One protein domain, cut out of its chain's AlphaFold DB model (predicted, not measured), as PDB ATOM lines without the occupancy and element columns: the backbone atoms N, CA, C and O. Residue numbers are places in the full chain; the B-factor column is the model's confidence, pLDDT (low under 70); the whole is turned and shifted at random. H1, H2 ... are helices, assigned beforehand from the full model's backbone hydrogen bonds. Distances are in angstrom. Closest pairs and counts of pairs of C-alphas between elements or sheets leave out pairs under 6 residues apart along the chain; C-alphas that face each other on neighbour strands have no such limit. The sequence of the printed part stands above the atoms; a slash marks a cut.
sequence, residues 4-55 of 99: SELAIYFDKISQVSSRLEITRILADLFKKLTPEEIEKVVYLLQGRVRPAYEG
ATOM      1  N   SER A   4      10.776 -87.602  77.453       96.75
ATOM      2  CA  SER A   4       9.624 -86.790  77.868       96.75
ATOM      3  C   SER A   4       9.812 -85.294  77.597       96.75
ATOM      4  O   SER A   4       8.851 -84.607  77.275       96.75
ATOM      5  N   GLU A   5      11.040 -84.786  77.705       96.19
ATOM      6  CA  GLU A   5      11.357 -83.386  77.404       96.19
ATOM      7  C   GLU A   5      11.357 -83.153  75.893       96.19
ATOM      8  O   GLU A   5      10.783 -82.173  75.423       96.19
ATOM      9  N   LEU A   6      11.925 -84.086  75.120       97.00
ATOM     10  CA  LEU A   6      11.894 -84.048  73.658       97.00
ATOM     11  C   LEU A   6      10.459 -84.107  73.107       97.00
ATOM     12  O   LEU A   6      10.130 -83.384  72.171       97.00
ATOM     13  N   ALA A   7       9.582 -84.911  73.712       97.31
ATOM     14  CA  ALA A   7       8.182 -85.024  73.302       97.31
ATOM     15  C   ALA A   7       7.433 -83.680  73.368       97.31
ATOM     16  O   ALA A   7       6.593 -83.401  72.515       97.31
ATOM     17  N   ILE A   8       7.792 -82.808  74.317       97.38
ATOM     18  CA  ILE A   8       7.241 -81.449  74.409       97.38
ATOM     19  C   ILE A   8       7.642 -80.614  73.183       97.38
ATOM     20  O   ILE A   8       6.859 -79.791  72.712       97.38
ATOM     21  N   TYR A   9       8.844 -80.813  72.638       97.12
ATOM     22  CA  TYR A   9       9.260 -80.140  71.405       97.12
ATOM     23  C   TYR A   9       8.482 -80.644  70.188       97.12
ATOM     24  O   TYR A   9       8.080 -79.822  69.365       97.12
ATOM     25  N   PHE A  10       8.215 -81.950  70.091       96.56
ATOM     26  CA  PHE A  10       7.352 -82.486  69.031       96.56
ATOM     27  C   PHE A  10       5.946 -81.880  69.082       96.56
ATOM     28  O   PHE A  10       5.432 -81.452  68.050       96.56
ATOM     29  N   ASP A  11       5.359 -81.778  70.277       96.19
ATOM     30  CA  ASP A  11       4.044 -81.162  70.454       96.19
ATOM     31  C   ASP A  11       4.057 -79.685  70.035       96.19
ATOM     32  O   ASP A  11       3.265 -79.287  69.183       96.19
ATOM     33  N   LYS A  12       5.035 -78.895  70.503       96.38
ATOM     34  CA  LYS A  12       5.199 -77.487  70.096       96.38
ATOM     35  C   LYS A  12       5.285 -77.316  68.581       96.38
ATOM     36  O   LYS A  12       4.617 -76.441  68.039       96.38
ATOM     37  N   ILE A  13       6.081 -78.147  67.905       96.12
ATOM     38  CA  ILE A  13       6.220 -78.113  66.442       96.12
ATOM     39  C   ILE A  13       4.884 -78.442  65.763       96.12
ATOM     40  O   ILE A  13       4.533 -77.796  64.782       96.12
ATOM     41  N   SER A  14       4.112 -79.396  66.293       93.75
ATOM     42  CA  SER A  14       2.823 -79.800  65.710       93.75
ATOM     43  C   SER A  14       1.742 -78.712  65.757       93.75
ATOM     44  O   SER A  14       0.834 -78.715  64.926       93.75
ATOM     45  N   GLN A  15       1.849 -77.769  66.699       95.69
ATOM     46  CA  GLN A  15       0.887 -76.677  66.872       95.69
ATOM     47  C   GLN A  15       1.182 -75.455  65.991       95.69
ATOM     48  O   GLN A  15       0.345 -74.558  65.887       95.69
ATOM     49  N   VAL A  16       2.356 -75.389  65.355       95.25
ATOM     50  CA  VAL A  16       2.779 -74.229  64.561       95.25
ATOM     51  C   VAL A  16       2.906 -74.576  63.078       95.25
ATOM     52  O   VAL A  16       3.383 -75.639  62.698       95.25
ATOM     53  N   SER A  17       2.510 -73.645  62.212       93.19
ATOM     54  CA  SER A  17       2.685 -73.753  60.753       93.19
ATOM     55  C   SER A  17       3.752 -72.800  60.200       93.19
ATOM     56  O   SER A  17       4.171 -72.927  59.048       93.19
ATOM     57  N   SER A  18       4.209 -71.837  61.009       96.38
ATOM     58  CA  SER A  18       5.230 -70.862  60.620       96.38
ATOM     59  C   SER A  18       6.607 -71.514  60.564       96.38
ATOM     60  O   SER A  18       7.136 -71.958  61.583       96.38
ATOM     61  N   ARG A  19       7.234 -71.495  59.382       95.50
ATOM     62  CA  ARG A  19       8.600 -72.014  59.196       95.50
ATOM     63  C   ARG A  19       9.605 -71.315  60.107       95.50
ATOM     64  O   ARG A  19      10.483 -71.973  60.646       95.50
ATOM     65  N   LEU A  20       9.464 -70.000  60.301       97.88
ATOM     66  CA  LEU A  20      10.364 -69.230  61.160       97.88
ATOM     67  C   LEU A  20      10.250 -69.674  62.621       97.88
ATOM     68  O   LEU A  20      11.264 -69.821  63.297       97.88
ATOM     69  N   GLU A  21       9.028 -69.931  63.087       97.44
ATOM     70  CA  GLU A  21       8.793 -70.379  64.459       97.44
ATOM     71  C   GLU A  21       9.331 -71.793  64.684       97.44
ATOM     72  O   GLU A  21      10.027 -72.040  65.666       97.44
ATOM     73  N   ILE A  22       9.117 -72.697  63.723       97.19
ATOM     74  CA  ILE A  22       9.718 -74.037  63.738       97.19
ATOM     75  C   ILE A  22      11.247 -73.931  63.831       97.19
ATOM     76  O   ILE A  22      11.852 -74.579  64.682       97.19
ATOM     77  N   THR A  23      11.876 -73.072  63.021       97.50
ATOM     78  CA  THR A  23      13.330 -72.846  63.069       97.50
ATOM     79  C   THR A  23      13.792 -72.368  64.445       97.50
ATOM     80  O   THR A  23      14.810 -72.851  64.938       97.50
ATOM     81  N   ARG A  24      13.054 -71.461  65.098       98.00
ATOM     82  CA  ARG A  24      13.382 -70.991  66.456       98.00
ATOM     83  C   ARG A  24      13.292 -72.117  67.482       98.00
ATOM     84  O   ARG A  24      14.238 -72.317  68.238       98.00
ATOM     85  N   ILE A  25      12.206 -72.891  67.458       97.88
ATOM     86  CA  ILE A  25      12.008 -74.040  68.355       97.88
ATOM     87  C   ILE A  25      13.145 -75.059  68.193       97.88
ATOM     88  O   ILE A  25      13.690 -75.537  69.188       97.88
ATOM     89  N   LEU A  26      13.523 -75.371  66.950       97.38
ATOM     90  CA  LEU A  26      14.614 -76.299  66.647       97.38
ATOM     91  C   LEU A  26      15.976 -75.755  67.086       97.38
ATOM     92  O   LEU A  26      16.757 -76.487  67.688       97.38
ATOM     93  N   ALA A  27      16.257 -74.471  66.851       97.75
ATOM     94  CA  ALA A  27      17.496 -73.843  67.302       97.75
ATOM     95  C   ALA A  27      17.636 -73.894  68.834       97.75
ATOM     96  O   ALA A  27      18.711 -74.198  69.352       97.75
ATOM     97  N   ASP A  28      16.546 -73.648  69.563       97.25
ATOM     98  CA  ASP A  28      16.528 -73.728  71.024       97.25
ATOM     99  C   ASP A  28      16.615 -75.166  71.549       97.25
ATOM    100  O   ASP A  28      17.138 -75.386  72.642       97.25
ATOM    101  N   LEU A  29      16.116 -76.150  70.795       97.75
ATOM    102  CA  LEU A  29      16.315 -77.569  71.087       97.75
ATOM    103  C   LEU A  29      17.788 -77.958  70.923       97.75
ATOM    104  O   LEU A  29      18.376 -78.506  71.849       97.75
ATOM    105  N   PHE A  30      18.399 -77.645  69.777       97.06
ATOM    106  CA  PHE A  30      19.762 -78.081  69.458       97.06
ATOM    107  C   PHE A  30      20.820 -77.516  70.408       97.06
ATOM    108  O   PHE A  30      21.783 -78.209  70.712       97.06
ATOM    109  N   LYS A  31      20.608 -76.321  70.974       96.81
ATOM    110  CA  LYS A  31      21.478 -75.759  72.025       96.81
ATOM    111  C   LYS A  31      21.494 -76.567  73.330       96.81
ATOM    112  O   LYS A  31      22.376 -76.354  74.152       96.81
ATOM    113  N   LYS A  32      20.503 -77.434  73.558       96.69
ATOM    114  CA  LYS A  32      20.342 -78.212  74.800       96.69
ATOM    115  C   LYS A  32      20.795 -79.665  74.677       96.69
ATOM    116  O   LYS A  32      20.750 -80.382  75.672       96.69
ATOM    117  N   LEU A  33      21.152 -80.114  73.476       97.50
ATOM    118  CA  LEU A  33      21.536 -81.499  73.220       97.50
ATOM    119  C   LEU A  33      23.049 -81.662  73.317       97.50
ATOM    120  O   LEU A  33      23.804 -80.778  72.911       97.50
ATOM    121  N   THR A  34      23.485 -82.817  73.811       97.06
ATOM    122  CA  THR A  34      24.890 -83.223  73.696       97.06
ATOM    123  C   THR A  34      25.184 -83.739  72.277       97.06
ATOM    124  O   THR A  34      24.247 -84.069  71.534       97.06
ATOM    125  N   PRO A  35      26.465 -83.851  71.875       93.69
ATOM    126  CA  PRO A  35      26.851 -84.411  70.576       93.69
ATOM    127  C   PRO A  35      26.284 -85.814  70.289       93.69
ATOM    128  O   PRO A  35      25.937 -86.128  69.155       93.69
ATOM    129  N   GLU A  36      26.120 -86.650  71.310       93.12
ATOM    130  CA  GLU A  36      25.599 -88.018  71.179       93.12
ATOM    131  C   GLU A  36      24.065 -88.062  71.097       93.12
ATOM    132  O   GLU A  36      23.463 -89.068  70.700       93.12
ATOM    133  N   GLU A  37      23.411 -86.993  71.550       96.00
ATOM    134  CA  GLU A  37      21.960 -86.852  71.542       96.00
ATOM    135  C   GLU A  37      21.472 -86.245  70.235       96.00
ATOM    136  O   GLU A  37      20.479 -86.721  69.683       96.00
ATOM    137  N   ILE A  38      22.178 -85.234  69.716       95.56
ATOM    138  CA  ILE A  38      21.791 -84.553  68.477       95.56
ATOM    139  C   ILE A  38      21.718 -85.522  67.293       95.56
ATOM    140  O   ILE A  38      20.757 -85.449  66.530       95.56
ATOM    141  N   GLU A  39      22.640 -86.484  67.198       92.06
ATOM    142  CA  GLU A  39      22.621 -87.536  66.172       92.06
ATOM    143  C   GLU A  39      21.264 -88.261  66.136       92.06
ATOM    144  O   GLU A  39      20.618 -88.353  65.094       92.06
ATOM    145  N   LYS A  40      20.778 -88.713  67.297       92.88
ATOM    146  CA  LYS A  40      19.518 -89.466  67.417       92.88
ATOM    147  C   LYS A  40      18.304 -88.561  67.236       92.88
ATOM    148  O   LYS A  40      17.343 -88.929  66.563       92.88
ATOM    149  N   VAL A  41      18.332 -87.374  67.842       96.31
ATOM    150  CA  VAL A  41      17.202 -86.437  67.831       96.31
ATOM    151  C   VAL A  41      16.907 -85.924  66.425       96.31
ATOM    152  O   VAL A  41      15.735 -85.808  66.071       96.31
ATOM    153  N   VAL A  42      17.928 -85.665  65.602       95.25
ATOM    154  CA  VAL A  42      17.737 -85.220  64.211       95.25
ATOM    155  C   VAL A  42      16.941 -86.247  63.407       95.25
ATOM    156  O   VAL A  42      15.999 -85.869  62.710       95.25
ATOM    157  N   TYR A  43      17.246 -87.539  63.546       93.06
ATOM    158  CA  TYR A  43      16.464 -88.578  62.876       93.06
ATOM    159  C   TYR A  43      15.049 -88.680  63.445       93.06
ATOM    160  O   TYR A  43      14.089 -88.739  62.675       93.06
ATOM    161  N   LEU A  44      14.889 -88.613  64.771       94.19
ATOM    162  CA  LEU A  44      13.566 -88.682  65.398       94.19
ATOM    163  C   LEU A  44      12.651 -87.527  64.962       94.19
ATOM    164  O   LEU A  44      11.473 -87.754  64.702       94.19
ATOM    165  N   LEU A  45      13.189 -86.314  64.801       94.56
ATOM    166  CA  LEU A  45      12.462 -85.155  64.259       94.56
ATOM    167  C   LEU A  45      11.961 -85.380  62.826       94.56
ATOM    168  O   LEU A  45      10.950 -84.810  62.427       94.56
ATOM    169  N   GLN A  46      12.652 -86.221  62.057       91.56
ATOM    170  CA  GLN A  46      12.262 -86.623  60.705       91.56
ATOM    171  C   GLN A  46      11.323 -87.842  60.694       91.56
ATOM    172  O   GLN A  46      10.972 -88.330  59.620       91.56
ATOM    173  N   GLY A  47      10.941 -88.363  61.865       89.50
ATOM    174  CA  GLY A  47      10.150 -89.588  61.993       89.50
ATOM    175  C   GLY A  47      10.945 -90.862  61.695       89.50
ATOM    176  O   GLY A  47      10.364 -91.861  61.276       89.50
ATOM    177  N   ARG A  48      12.271 -90.833  61.866       88.56
ATOM    178  CA  ARG A  48      13.191 -91.940  61.570       88.56
ATOM    179  C   ARG A  48      14.024 -92.285  62.800       88.56
ATOM    180  O   ARG A  48      14.212 -91.464  63.688       88.56
ATOM    181  N   VAL A  49      14.559 -93.500  62.852       88.94
ATOM    182  CA  VAL A  49      15.514 -93.904  63.907       88.94
ATOM    183  C   VAL A  49      16.961 -93.893  63.447       88.94
ATOM    184  O   VAL A  49      17.864 -93.891  64.280       88.94
ATOM    185  N   ARG A  50      17.178 -93.915  62.132       87.19
ATOM    186  CA  ARG A  50      18.480 -94.083  61.494       87.19
ATOM    187  C   ARG A  50      18.535 -93.358  60.145       87.19
ATOM    188  O   ARG A  50      17.481 -93.016  59.589       87.19
ATOM    189  N   PRO A  51      19.747 -93.121  59.612       88.44
ATOM    190  CA  PRO A  51      19.917 -92.621  58.258       88.44
ATOM    191  C   PRO A  51      19.311 -93.567  57.212       88.44
ATOM    192  O   PRO A  51      19.402 -94.786  57.320       88.44
ATOM    193  N   ALA A  52      18.753 -93.002  56.139       84.38
ATOM    194  CA  ALA A  52      18.100 -93.787  55.085       84.38
ATOM    195  C   ALA A  52      19.061 -94.705  54.305       84.38
ATOM    196  O   ALA A  52      18.629 -95.716  53.764       84.38
ATOM    197  N   TYR A  53      20.354 -94.369  54.246       88.00
ATOM    198  CA  TYR A  53      21.348 -95.158  53.513       88.00
ATOM    199  C   TYR A  53      21.729 -96.464  54.222       88.00
ATOM    200  O   TYR A  53      22.312 -97.336  53.587       88.00
ATOM    201  N   GLU A  54      21.411 -96.618  55.512       86.12
ATOM    202  CA  GLU A  54      21.671 -97.867  56.241       86.12
ATOM    203  C   GLU A  54      20.653 -98.963  55.885       86.12
ATOM    204  O   GLU A  54      20.879-100.130  56.188       86.12
ATOM    205  N   GLY A  55      19.530 -98.613  55.240       76.69
ATOM    206  CA  GLY A  55      18.485 -99.572  54.864       76.69
ATOM    207  C   GLY A  55      17.770-100.224  56.055       76.69
ATOM    208  O   GLY A  55      17.100-101.240  55.888       76.69
TER     209      GLY A  55
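This is residues 4 to 55 of the 99 residues of the protein "Putative DNA ligase" of Candidatus Roizmanbacteria bacterium GW2011_GWC2_37_13 (UniProt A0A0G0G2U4). Two helices, H1 and H2, lie side by side as a hairpin, and a third, H3, stands beside this pair at a slant, so that the three centres make a loose triangle. After H3 a tail without a named element, residues 46 to 55, runs on to Gly 55, whose C-alpha is one of the two farthest apart in the domain. The printed part has 52 residues with three named helices, in the order H1, H2, H3, and no named strand; the class is all helix, with 34 residues in named elements. It is only just compact, close to loose, with a radius of gyration of the C-alphas of 11.6 A, and its C-alphas span 32 by 22 by 20 A.

H1 is residues 4 to 14, 15.6 A from first to last C-alpha, and begins at C-alpha 4, at (9.624, -86.790, 77.868). H2 is residues 19 to 30, the longest helix by residues, and measures 16.3 A; its C-alpha 19 is at (8.600, -72.014, 59.196). H3 is residues 35 to 45, 15.7 A long, and ends at C-alpha 45, at (12.462, -85.155, 64.259).

H1 and H2 form a helical hairpin and touch, with 5 pairs of C-alphas within 8 A. Their closest C-alphas, those of Ile 13 and Ile 22, are 6.0 A apart. They run opposite ways at a shallow tilt of 11 degrees. H2 and H3 are close but not clearly touching, their closest C-alphas, those of Phe 30 and Ile 38, being 6.9 A apart. They run opposite ways at a shallow tilt of 33 degrees, only just short of steep. H1 and H3 are also close but not clearly touching, with the closest C-alphas, those of Phe 10 and Leu 45, 7.5 A apart. These two run the same way at a steep tilt of 42 degrees. In H2 every O i to N i+4 pair is within hydrogen-bond range; in H1 it is 5 of 7 pairs and in H3 4 of 7.

The C-alphas of Glu 21 and Gly 55, the two farthest apart in the domain, are 32.2 A apart, and the first and last printed C-alphas, those of Ser 4 and Gly 55, are 27.8 A apart. The printed part has no cut. The links H1 to H2 and H2 to H3 are tight, with 4 residues each. The mean pLDDT of the printed part is 94.3, and no printed residue is under 70.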